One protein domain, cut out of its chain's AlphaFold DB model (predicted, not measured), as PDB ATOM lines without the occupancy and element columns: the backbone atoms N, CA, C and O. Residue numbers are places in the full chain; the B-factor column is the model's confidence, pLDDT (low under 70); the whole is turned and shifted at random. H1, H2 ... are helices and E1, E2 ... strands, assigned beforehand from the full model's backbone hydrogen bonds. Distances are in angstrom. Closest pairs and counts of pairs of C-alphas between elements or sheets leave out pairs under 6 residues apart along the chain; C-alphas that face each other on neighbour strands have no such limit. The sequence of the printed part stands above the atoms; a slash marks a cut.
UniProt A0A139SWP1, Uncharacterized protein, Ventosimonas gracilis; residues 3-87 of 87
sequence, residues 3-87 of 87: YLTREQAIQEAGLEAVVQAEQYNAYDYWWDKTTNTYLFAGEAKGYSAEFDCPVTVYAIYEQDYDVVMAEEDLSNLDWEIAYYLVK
ATOM      1  N   TYR A   3    -119.063  34.329  86.851       87.12
ATOM      2  CA  TYR A   3    -118.332  34.940  85.744       87.12
ATOM      3  C   TYR A   3    -116.872  35.097  86.159       87.12
ATOM      4  O   TYR A   3    -116.594  35.734  87.178       87.12
ATOM      5  N   LEU A   4    -115.962  34.481  85.413       92.06
ATOM      6  CA  LEU A   4    -114.544  34.414  85.745       92.06
ATOM      7  C   LEU A   4    -113.699  35.061  84.653       92.06
ATOM      8  O   LEU A   4    -114.013  34.973  83.463       92.06
ATOM      9  N   THR A   5    -112.583  35.663  85.063       94.56
ATOM     10  CA  THR A   5    -111.497  35.973  84.129       94.56
ATOM     11  C   THR A   5    -110.816  34.681  83.681       94.56
ATOM     12  O   THR A   5    -110.916  33.640  84.336       94.56
ATOM     13  N   ARG A   6    -110.050  34.756  82.590       94.38
ATOM     14  CA  ARG A   6    -109.252  33.625  82.105       94.38
ATOM     15  C   ARG A   6    -108.338  33.044  83.186       94.38
ATOM     16  O   ARG A   6    -108.275  31.833  83.361       94.38
ATOM     17  N   GLU A   7    -107.646  33.902  83.936       95.69
ATOM     18  CA  GLU A   7    -106.729  33.477  85.001       95.69
ATOM     19  C   GLU A   7    -107.454  32.726  86.123       95.69
ATOM     20  O   GLU A   7    -106.952  31.711  86.602       95.69
ATOM     21  N   GLN A   8    -108.650  33.180  86.503       94.31
ATOM     22  CA  GLN A   8    -109.470  32.515  87.516       94.31
ATOM     23  C   GLN A   8    -109.992  31.162  87.020       94.31
ATOM     24  O   GLN A   8    -109.923  30.179  87.749       94.31
ATOM     25  N   ALA A   9    -110.438  31.072  85.764       93.00
ATOM     26  CA  ALA A   9    -110.862  29.802  85.178       93.00
ATOM     27  C   ALA A   9    -109.707  28.785  85.100       93.00
ATOM     28  O   ALA A   9    -109.905  27.604  85.376       93.00
ATOM     29  N   ILE A  10    -108.483  29.239  84.795       93.81
ATOM     30  CA  ILE A  10    -107.282  28.385  84.800       93.81
ATOM     31  C   ILE A  10    -106.990  27.865  86.209       93.81
ATOM     32  O   ILE A  10    -106.627  26.700  86.361       93.81
ATOM     33  N   GLN A  11    -107.141  28.709  87.231       91.25
ATOM     34  CA  GLN A  11    -106.975  28.294  88.626       91.25
ATOM     35  C   GLN A  11    -108.028  27.256  89.033       91.25
ATOM     36  O   GLN A  11    -107.678  26.264  89.667       91.25
ATOM     37  N   GLU A  12    -109.289  27.447  88.633       90.69
ATOM     38  CA  GLU A  12    -110.388  26.559  89.026       90.69
ATOM     39  C   GLU A  12    -110.411  25.226  88.258       90.69
ATOM     40  O   GLU A  12    -110.734  24.200  88.856       90.69
ATOM     41  N   ALA A  13    -110.069  25.213  86.963       90.38
ATOM     42  CA  ALA A  13    -110.286  24.063  86.074       90.38
ATOM     43  C   ALA A  13    -109.037  23.553  85.327       90.38
ATOM     44  O   ALA A  13    -109.099  22.519  84.654       90.38
ATOM     45  N   GLY A  14    -107.911  24.261  85.442       90.25
ATOM     46  CA  GLY A  14    -106.658  23.943  84.763       90.25
ATOM     47  C   GLY A  14    -106.532  24.565  83.368       90.25
ATOM     48  O   GLY A  14    -107.506  24.749  82.638       90.25
ATOM     49  N   LEU A  15    -105.287  24.863  82.977       92.88
ATOM     50  CA  LEU A  15    -104.969  25.514  81.699       92.88
ATOM     51  C   LEU A  15    -105.466  24.717  80.490       92.88
ATOM     52  O   LEU A  15    -105.973  25.307  79.542       92.88
ATOM     53  N   GLU A  16    -105.316  23.393  80.517       91.62
ATOM     54  CA  GLU A  16    -105.691  22.537  79.391       91.62
ATOM     55  C   GLU A  16    -107.193  22.612  79.094       91.62
ATOM     56  O   GLU A  16    -107.572  22.777  77.939       91.62
ATOM     57  N   ALA A  17    -108.040  22.571  80.127       91.00
ATOM     58  CA  ALA A  17    -109.487  22.660  79.965       91.00
ATOM     59  C   ALA A  17    -109.918  24.027  79.421       91.00
ATOM     60  O   ALA A  17    -110.770  24.096  78.541       91.00
ATOM     61  N   VAL A  18    -109.296  25.110  79.901       92.62
ATOM     62  CA  VAL A  18    -109.559  26.469  79.403       92.62
ATOM     63  C   VAL A  18    -109.168  26.593  77.932       92.62
ATOM     64  O   VAL A  18    -109.995  26.994  77.124       92.62
ATOM     65  N   VAL A  19    -107.957  26.171  77.557       93.19
ATOM     66  CA  VAL A  19    -107.499  26.213  76.156       93.19
ATOM     67  C   VAL A  19    -108.369  25.339  75.251       93.19
ATOM     68  O   VAL A  19    -108.646  25.718  74.117       93.19
ATOM     69  N   GLN A  20    -108.832  24.182  75.729       90.69
ATOM     70  CA  GLN A  20    -109.773  23.366  74.966       90.69
ATOM     71  C   GLN A  20    -111.125  24.067  74.802       90.69
ATOM     72  O   GLN A  20    -111.637  24.079  73.690       90.69
ATOM     73  N   ALA A  21    -111.682  24.692  75.845       90.19
ATOM     74  CA  ALA A  21    -112.937  25.445  75.741       90.19
ATOM     75  C   ALA A  21    -112.820  26.633  74.768       90.19
ATOM     76  O   ALA A  21    -113.754  26.904  74.024       90.19
ATOM     77  N   GLU A  22    -111.660  27.295  74.719       90.38
ATOM     78  CA  GLU A  22    -111.353  28.354  73.742       90.38
ATOM     79  C   GLU A  22    -111.343  27.825  72.292       90.38
ATOM     80  O   GLU A  22    -111.698  28.547  71.367       90.38
ATOM     81  N   GLN A  23    -110.946  26.567  72.077       85.19
ATOM     82  CA  GLN A  23    -110.856  25.945  70.747       85.19
ATOM     83  C   GLN A  23    -112.141  25.234  70.311       85.19
ATOM     84  O   GLN A  23    -112.377  25.048  69.113       85.19
ATOM     85  N   TYR A  24    -112.927  24.742  71.270       66.44
ATOM     86  CA  TYR A  24    -114.037  23.845  70.999       66.44
ATOM     87  C   TYR A  24    -115.274  24.636  70.590       66.44
ATOM     88  O   TYR A  24    -116.103  25.002  71.417       66.44
ATOM     89  N   ASN A  25    -115.421  24.854  69.284       64.38
ATOM     90  CA  ASN A  25    -116.603  25.476  68.695       64.38
ATOM     91  C   ASN A  25    -117.797  24.504  68.657       64.38
ATOM     92  O   ASN A  25    -118.265  24.109  67.585       64.38
ATOM     93  N   ALA A  26    -118.288  24.069  69.818       55.28
ATOM     94  CA  ALA A  26    -119.612  23.462  69.888       55.28
ATOM     95  C   ALA A  26    -120.646  24.564  69.612       55.28
ATOM     96  O   ALA A  26    -120.665  25.580  70.293       55.28
ATOM     97  N   TYR A  27    -121.479  24.382  68.585       59.31
ATOM     98  CA  TYR A  27    -122.475  25.360  68.129       59.31
ATOM     99  C   TYR A  27    -123.679  25.488  69.083       59.31
ATOM    100  O   TYR A  27    -124.822  25.421  68.633       59.31
ATOM    101  N   ASP A  28    -123.453  25.647  70.388       71.12
ATOM    102  CA  ASP A  28    -124.506  26.095  71.294       71.12
ATOM    103  C   ASP A  28    -124.498  27.622  71.323       71.12
ATOM    104  O   ASP A  28    -123.574  28.276  71.812       71.12
ATOM    105  N   TYR A  29    -125.551  28.179  70.739       76.38
ATOM    106  CA  TYR A  29    -125.804  29.604  70.694       76.38
ATOM    107  C   TYR A  29    -127.135  29.909  71.361       76.38
ATOM    108  O   TYR A  29    -128.117  29.171  71.227       76.38
ATOM    109  N   TRP A  30    -127.198  31.038  72.052       85.31
ATOM    110  CA  TRP A  30    -128.465  31.559  72.535       85.31
ATOM    111  C   TRP A  30    -128.462  33.077  72.531       85.31
ATOM    112  O   TRP A  30    -127.436  33.738  72.645       85.31
ATOM    113  N   TRP A  31    -129.654  33.637  72.385       85.44
ATOM    114  CA  TRP A  31    -129.862  35.073  72.443       85.44
ATOM    115  C   TRP A  31    -130.319  35.464  73.846       85.44
ATOM    116  O   TRP A  31    -131.356  34.985  74.322       85.44
ATOM    117  N   ASP A  32    -129.567  36.354  74.489       85.75
ATOM    118  CA  ASP A  32    -130.012  37.045  75.692       85.75
ATOM    119  C   ASP A  32    -130.849  38.272  75.302       85.75
ATOM    120  O   ASP A  32    -130.356  39.299  74.832       85.75
ATOM    121  N   LYS A  33    -132.163  38.160  75.517       85.19
ATOM    122  CA  LYS A  33    -133.139  39.218  75.220       85.19
ATOM    123  C   LYS A  33    -133.014  40.429  76.138       85.19
ATOM    124  O   LYS A  33    -133.537  41.488  75.800       85.19
ATOM    125  N   THR A  34    -132.422  40.270  77.319       87.19
ATOM    126  CA  THR A  34    -132.299  41.349  78.300       87.19
ATOM    127  C   THR A  34    -131.196  42.318  77.902       87.19
ATOM    128  O   THR A  34    -131.390  43.526  78.016       87.19
ATOM    129  N   THR A  35    -130.074  41.804  77.403       84.00
ATOM    130  CA  THR A  35    -128.942  42.610  76.926       84.00
ATOM    131  C   THR A  35    -128.971  42.849  75.414       84.00
ATOM    132  O   THR A  35    -128.239  43.698  74.921       84.00
ATOM    133  N   ASN A  36    -129.866  42.165  74.691       87.00
ATOM    134  CA  ASN A  36    -129.911  42.127  73.229       87.00
ATOM    135  C   ASN A  36    -128.596  41.614  72.610       87.00
ATOM    136  O   ASN A  36    -128.143  42.095  71.572       87.00
ATOM    137  N   THR A  37    -128.002  40.613  73.259       87.00
ATOM    138  CA  THR A  37    -126.685  40.065  72.924       87.00
ATOM    139  C   THR A  37    -126.822  38.614  72.495       87.00
ATOM    140  O   THR A  37    -127.562  37.829  73.092       87.00
ATOM    141  N   TYR A  38    -126.126  38.252  71.431       86.19
ATOM    142  CA  TYR A  38    -125.955  36.881  70.996       86.19
ATOM    143  C   TYR A  38    -124.760  36.270  71.722       86.19
ATOM    144  O   TYR A  38    -123.686  36.867  71.766       86.19
ATOM    145  N   LEU A  39    -124.964  35.092  72.298       86.12
ATOM    146  CA  LEU A  39    -123.972  34.395  73.098       86.12
ATOM    147  C   LEU A  39    -123.574  33.105  72.394       86.12
ATOM    148  O   LEU A  39    -124.431  32.352  71.921       86.12
ATOM    149  N   PHE A  40    -122.272  32.860  72.352       85.81
ATOM    150  CA  PHE A  40    -121.668  31.630  71.860       85.81
ATOM    151  C   PHE A  40    -120.798  31.037  72.969       85.81
ATOM    152  O   PHE A  40    -120.086  31.772  73.654       85.81
ATOM    153  N   ALA A  41    -120.876  29.722  73.180       87.44
ATOM    154  CA  ALA A  41    -120.125  29.053  74.234       87.44
ATOM    155  C   ALA A  41    -119.302  27.886  73.696       87.44
ATOM    156  O   ALA A  41    -119.853  26.887  73.239       87.44
ATOM    157  N   GLY A  42    -117.983  27.972  73.848       89.38
ATOM    158  CA  GLY A  42    -117.127  26.797  73.738       89.38
ATOM    159  C   GLY A  42    -117.119  26.019  75.051       89.38
ATOM    160  O   GLY A  42    -116.941  26.619  76.110       89.38
ATOM    161  N   GLU A  43    -117.324  24.700  75.010       90.81
ATOM    162  CA  GLU A  43    -117.384  23.832  76.199       90.81
ATOM    163  C   GLU A  43    -116.219  22.834  76.217       90.81
ATOM    164  O   GLU A  43    -115.969  22.139  75.231       90.81
ATOM    165  N   ALA A  44    -115.565  22.683  77.373       90.62
ATOM    166  CA  ALA A  44    -114.643  21.581  77.627       90.62
ATOM    167  C   ALA A  44    -114.756  21.044  79.058       90.62
ATOM    168  O   ALA A  44    -115.121  21.749  79.998       90.62
ATOM    169  N   LYS A  45    -114.401  19.768  79.235       88.94
ATOM    170  CA  LYS A  45    -114.317  19.139  80.558       88.94
ATOM    171  C   LYS A  45    -112.908  19.286  81.110       88.94
ATOM    172  O   LYS A  45    -111.937  18.987  80.423       88.94
ATOM    173  N   GLY A  46    -112.821  19.700  82.365       85.62
ATOM    174  CA  GLY A  46    -111.587  19.826  83.121       85.62
ATOM    175  C   GLY A  46    -111.643  19.079  84.444       85.62
ATOM    176  O   GLY A  46    -112.559  18.300  84.725       85.62
ATOM    177  N   TYR A  47    -110.644  19.344  85.275       86.12
ATOM    178  CA  TYR A  47    -110.565  18.808  86.624       86.12
ATOM    179  C   TYR A  47    -110.091  19.901  87.570       86.12
ATOM    180  O   TYR A  47    -109.033  20.494  87.352       86.12
ATOM    181  N   SER A  48    -110.861  20.157  88.624       83.50
ATOM    182  CA  SER A  48    -110.448  21.097  89.653       83.50
ATOM    183  C   SER A  48    -109.520  20.410  90.640       83.50
ATOM    184  O   SER A  48    -109.936  19.526  91.387       83.50
ATOM    185  N   ALA A  49    -108.257  20.836  90.666       77.75
ATOM    186  CA  ALA A  49    -107.291  20.344  91.645       77.75
ATOM    187  C   ALA A  49    -107.616  20.813  93.077       77.75
ATOM    188  O   ALA A  49    -107.252  20.135  94.033       77.75
ATOM    189  N   GLU A  50    -108.297  21.953  93.230       79.88
ATOM    190  CA  GLU A  50    -108.689  22.493  94.538       79.88
ATOM    191  C   GLU A  50    -109.811  21.669  95.183       79.88
ATOM    192  O   GLU A  50    -109.745  21.354  96.372       79.88
ATOM    193  N   PHE A  51    -110.826  21.301  94.398       79.81
ATOM    194  CA  PHE A  51    -112.021  20.609  94.892       79.81
ATOM    195  C   PHE A  51    -112.008  19.092  94.657       79.81
ATOM    196  O   PHE A  51    -112.945  18.414  95.076       79.81
ATOM    197  N   ASP A  52    -110.960  18.568  94.013       87.75
ATOM    198  CA  ASP A  52    -110.787  17.154  93.657       87.75
ATOM    199  C   ASP A  52    -112.013  16.573  92.927       87.75
ATOM    200  O   ASP A  52    -112.563  15.528  93.283       87.75
ATOM    201  N   CYS A  53    -112.502  17.303  91.919       86.88
ATOM    202  CA  CYS A  53    -113.708  16.936  91.186       86.88
ATOM    203  C   CYS A  53    -113.650  17.336  89.700       86.88
ATOM    204  O   CYS A  53    -112.947  18.282  89.327       86.88
ATOM    205  N   PRO A  54    -114.387  16.627  88.824       92.38
ATOM    206  CA  PRO A  54    -114.550  17.047  87.440       92.38
ATOM    207  C   PRO A  54    -115.362  18.340  87.377       92.38
ATOM    208  O   PRO A  54    -116.373  18.476  88.066       92.38
ATOM    209  N   VAL A  55    -114.940  19.242  86.499       91.38
ATOM    210  CA  VAL A  55    -115.617  20.515  86.234       91.38
ATOM    211  C   VAL A  55    -115.831  20.691  84.736       91.38
ATOM    212  O   VAL A  55    -115.109  20.105  83.926       91.38
ATOM    213  N   THR A  56    -116.804  21.508  84.356       91.88
ATOM    214  CA  THR A  56    -116.997  21.940  82.968       91.88
ATOM    215  C   THR A  56    -116.656  23.417  82.842       91.88
ATOM    216  O   THR A  56    -117.153  24.235  83.614       91.88
ATOM    217  N   VAL A  57    -115.823  23.755  81.860       91.31
ATOM    218  CA  VAL A  57    -115.446  25.128  81.512       91.31
ATOM    219  C   VAL A  57    -116.211  25.554  80.271       91.31
ATOM    220  O   VAL A  57    -116.251  24.819  79.286       91.31
ATOM    221  N   TYR A  58    -116.760  26.762  80.319       91.94
ATOM    222  CA  TYR A  58    -117.375  27.440  79.191       91.94
ATOM    223  C   TYR A  58    -116.603  28.723  78.889       91.94
ATOM    224  O   TYR A  58    -116.469  29.565  79.779       91.94
ATOM    225  N   ALA A  59    -116.113  28.884  77.663       91.94
ATOM    226  CA  ALA A  59    -115.605  30.151  77.144       91.94
ATOM    227  C   ALA A  59    -116.758  30.870  76.437       91.94
ATOM    228  O   ALA A  59    -117.287  30.344  75.458       91.94
ATOM    229  N   ILE A  60    -117.180  32.025  76.959       90.56
ATOM    230  CA  ILE A  60    -118.352  32.753  76.468       90.56
ATOM    231  C   ILE A  60    -117.916  33.927  75.607       90.56
ATOM    232  O   ILE A  60    -117.144  34.783  76.040       90.56
ATOM    233  N   TYR A  61    -118.463  33.966  74.404       89.06
ATOM    234  CA  TYR A  61    -118.276  35.014  73.422       89.06
ATOM    235  C   TYR A  61    -119.588  35.780  73.297       89.06
ATOM    236  O   TYR A  61    -120.664  35.175  73.262       89.06
ATOM    237  N   GLU A  62    -119.498  37.103  73.240       88.44
ATOM    238  CA  GLU A  62    -120.656  37.991  73.182       88.44
ATOM    239  C   GLU A  62    -120.586  38.843  71.925       88.44
ATOM    240  O   GLU A  62    -119.540  39.409  71.622       88.44
ATOM    241  N   GLN A  63    -121.705  38.958  71.215       87.06
ATOM    242  CA  GLN A  63    -121.822  39.847  70.068       87.06
ATOM    243  C   GLN A  63    -123.190  40.519  70.057       87.06
ATOM    244  O   GLN A  63    -124.205  39.886  70.350       87.06
ATOM    245  N   ASP A  64    -123.247  41.797  69.693       86.38
ATOM    246  CA  ASP A  64    -124.521  42.500  69.541       86.38
ATOM    247  C   ASP A  64    -125.417  41.788  68.522       86.38
ATOM    248  O   ASP A  64    -124.990  41.465  67.408       86.38
ATOM    249  N   TYR A  65    -126.684  41.572  68.893       86.00
ATOM    250  CA  TYR A  65    -127.644  40.851  68.056       86.00
ATOM    251  C   TYR A  65    -127.766  41.472  66.659       86.00
ATOM    252  O   TYR A  65    -127.766  40.758  65.661       86.00
ATOM    253  N   ASP A  66    -127.808  42.803  66.579       86.31
ATOM    254  CA  ASP A  66    -127.945  43.512  65.306       86.31
ATOM    255  C   ASP A  66    -126.732  43.301  64.387       86.31
ATOM    256  O   ASP A  66    -126.896  43.261  63.170       86.31
ATOM    257  N   VAL A  67    -125.532  43.110  64.950       84.19
ATOM    258  CA  VAL A  67    -124.321  42.814  64.172       84.19
ATOM    259  C   VAL A  67    -124.361  41.378  63.658       84.19
ATOM    260  O   VAL A  67    -124.151  41.152  62.472       84.19
ATOM    261  N   VAL A  68    -124.720  40.415  64.513       84.25
ATOM    262  CA  VAL A  68    -124.896  39.009  64.101       84.25
ATOM    263  C   VAL A  68    -125.931  38.880  62.985       84.25
ATOM    264  O   VAL A  68    -125.725  38.133  62.036       84.25
ATOM    265  N   MET A  69    -127.037  39.620  63.074       84.94
ATOM    266  CA  MET A  69    -128.103  39.580  62.071       84.94
ATOM    267  C   MET A  69    -127.763  40.323  60.772       84.94
ATOM    268  O   MET A  69    -128.443  40.106  59.768       84.94
ATOM    269  N   ALA A  70    -126.769  41.214  60.788       84.06
ATOM    270  CA  ALA A  70    -126.299  41.927  59.603       84.06
ATOM    271  C   ALA A  70    -125.258  41.127  58.799       84.06
ATOM    272  O   ALA A  70    -125.092  41.395  57.609       84.06
ATOM    273  N   GLU A  71    -124.588  40.152  59.421       82.06
ATOM    274  CA  GLU A  71    -123.567  39.327  58.774       82.06
ATOM    275  C   GLU A  71    -124.151  38.039  58.176       82.06
ATOM    276  O   GLU A  71    -124.811  37.248  58.849       82.06
ATOM    277  N   GLU A  72    -123.862  37.789  56.897       73.88
ATOM    278  CA  GLU A  72    -124.231  36.528  56.233       73.88
ATOM    279  C   GLU A  72    -123.280  35.376  56.601       73.88
ATOM    280  O   GLU A  72    -123.660  34.206  56.530       73.88
ATOM    281  N   ASP A  73    -122.049  35.706  57.006       77.25
ATOM    282  CA  ASP A  73    -121.001  34.753  57.361       77.25
ATOM    283  C   ASP A  73    -120.458  35.036  58.765       77.25
ATOM    284  O   ASP A  73    -119.568  35.863  58.969       77.25
ATOM    285  N   LEU A  74    -120.976  34.288  59.741       75.56
ATOM    286  CA  LEU A  74    -120.603  34.400  61.153       75.56
ATOM    287  C   LEU A  74    -119.123  34.089  61.422       75.56
ATOM    288  O   LEU A  74    -118.634  34.405  62.504       75.56
ATOM    289  N   SER A  75    -118.408  33.471  60.476       73.81
ATOM    290  CA  SER A  75    -116.973  33.205  60.622       73.81
ATOM    291  C   SER A  75    -116.098  34.449  60.431       73.81
ATOM    292  O   SER A  75    -114.945  34.434  60.853       73.81
ATOM    293  N   ASN A  76    -116.645  35.527  59.853       72.56
ATOM    294  CA  ASN A  76    -115.957  36.816  59.704       72.56
ATOM    295  C   ASN A  76    -116.152  37.756  60.899       72.56
ATOM    296  O   ASN A  76    -115.541  38.825  60.938       72.56
ATOM    297  N   LEU A  77    -117.003  37.386  61.857       75.44
ATOM    298  CA  LEU A  77    -117.152  38.135  63.096       75.44
ATOM    299  C   LEU A  77    -115.901  37.948  63.961       75.44
ATOM    300  O   LEU A  77    -115.398  36.836  64.123       75.44
ATOM    301  N   ASP A  78    -115.408  39.053  64.518       76.19
ATOM    302  CA  ASP A  78    -114.268  39.054  65.433       76.19
ATOM    303  C   ASP A  78    -114.744  38.657  66.835       76.19
ATOM    304  O   ASP A  78    -115.085  39.492  67.671       76.19
ATOM    305  N   TRP A  79    -114.889  37.350  67.043       78.06
ATOM    306  CA  TRP A  79    -115.381  36.799  68.299       78.06
ATOM    307  C   TRP A  79    -114.306  36.895  69.383       78.06
ATOM    308  O   TRP A  79    -113.382  36.080  69.442       78.06
ATOM    309  N   GLU A  80    -114.464  37.849  70.295       84.62
ATOM    310  CA  GLU A  80    -113.662  37.931  71.514       84.62
ATOM    311  C   GLU A  80    -114.368  37.232  72.686       84.62
ATOM    312  O   GLU A  80    -115.587  37.309  72.859       84.62
ATOM    313  N   ILE A  81    -113.591  36.538  73.521       89.44
ATOM    314  CA  ILE A  81    -114.117  35.917  74.742       89.44
ATOM    315  C   ILE A  81    -114.376  37.014  75.767       89.44
ATOM    316  O   ILE A  81    -113.441  37.668  76.232       89.44
ATOM    317  N   ALA A  82    -115.628  37.162  76.185       90.62
ATOM    318  CA  ALA A  82    -116.011  38.117  77.213       90.62
ATOM    319  C   ALA A  82    -115.683  37.600  78.621       90.62
ATOM    320  O   ALA A  82    -115.161  38.341  79.458       90.62
ATOM    321  N   TYR A  83    -115.986  36.329  78.906       92.50
ATOM    322  CA  TYR A  83    -115.752  35.709  80.214       92.50
ATOM    323  C   TYR A  83    -115.820  34.183  80.164       92.50
ATOM    324  O   TYR A  83    -116.188  33.577  79.160       92.50
ATOM    325  N   TYR A  84    -115.499  33.562  81.299       92.44
ATOM    326  CA  TYR A  84    -115.583  32.121  81.496       92.44
ATOM    327  C   TYR A  84    -116.629  31.768  82.548       92.44
ATOM    328  O   TYR A  84    -116.832  32.510  83.513       92.44
ATOM    329  N   LEU A  85    -117.253  30.601  82.393       92.38
ATOM    330  CA  LEU A  85    -118.054  29.960  83.433       92.38
ATOM    331  C   LEU A  85    -117.430  28.605  83.765       92.38
ATOM    332  O   LEU A  85    -117.090  27.845  82.866       92.38
ATOM    333  N   VAL A  86    -117.322  28.285  85.052       90.19
ATOM    334  CA  VAL A  86    -116.933  26.951  85.527       90.19
ATOM    335  C   VAL A  86    -118.099  26.363  86.326       90.19
ATOM    336  O   VAL A  86    -118.727  27.064  87.136       90.19
ATOM    337  N   LYS A  87    -118.448  25.106  86.038       87.69
ATOM    338  CA  LYS A  87    -119.570  24.369  86.636       87.69
ATOM    339  C   LYS A  87    -119.127  23.042  87.228       87.69
ATOM    340  O   LYS A  87    -118.334  22.344  86.559       87.69
TER     341      LYS A  87
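Overview. This is residues 3 to 87 of the 87 residues of an uncharacterized protein of Ventosimonas gracilis (UniProt A0A139SWP1). A long, strongly twisted hairpin of the strands E2 and E3 makes the length of the domain, with the shorter E1 beside E2 and E4 beside E3 completing one sheet. The helices H1 and H2 pack on one face of this sheet, while the small helix H3 lies at the far end of the hairpin from its turn, and residues 70 to 76, of which residue 70 belongs to H3, stick out. The printed part has 85 residues, with three named helices and four named strands in the order H1, H2, E1, E2, E3, H3, E4; the class is mixed, and the sheet, E1 - E2 - E3 - E4, is all antiparallel. The whole is compact, with a radius of gyration of the C-alphas of 13.7 A, yet elongated, spanning 44 by 25 by 19 A.

Arrangement. E2, residues 37 to 48, and E3, residues 53 to 64, form a hairpin, with N 42 and O 59 3.0 A apart, within hydrogen-bond range. E2 bends by 69 degrees at residue 45. E1, residues 28 to 32, is an edge strand and forms a hairpin with E2, with N 39 and O 30 at 2.8 A. E1, E2 and E3 are a meander, each strand the antiparallel neighbour of the one before. E4, residues 81 to 86, is the other edge strand, with N 58 and O 85 2.8 A apart across its pair with E3; residues 3 to 4 pair antiparallel with its residues 84 to 85. H2, residues 15 to 23, is over E2 and E3 at a height over the sheet of 7.1 A; its closest C-alphas to E2 are those of Ala 21 and Ala 44, 4.6 A. On the local plane it stands at 31 degrees to E2, only just slantwise to the strands. H1, residues 6 to 13, is on the same face, over E4 at a height of 6.3 A, along the strands at 20 degrees on the local plane. H1 and H2 touch at a steep tilt of 62 degrees, opposite ways, closest at the C-alphas of Ile 10 and Val 18, 6.2 A. H3, residues 65 to 70, only grazes the sheet with its residues 65 to 69 and is apart from H1 and H2. In H1, H2 and H3 every O i to N i+4 pair is within hydrogen-bond range.

Along the chain. From first to last C-alpha E3 measures 35.2 A and E2 30.1 A, E4 14.3 A and E1 13.0 A, H2 12.4 A, H1 10.4 A and H3 8.6 A. H1 begins at C-alpha 6, (-109.252, 33.625, 82.105), E3 ends at C-alpha 64, (-124.521, 42.500, 69.541), and E4 ends at C-alpha 86, (-116.933, 26.951, 85.527).

Size, cuts and confidence. The C-alphas farthest apart are those of Asp 52 and Ala 70, 44.9 A. The printed part has no cut and no long link. Its mean pLDDT is 85.7, with residues 24 to 27 under 70.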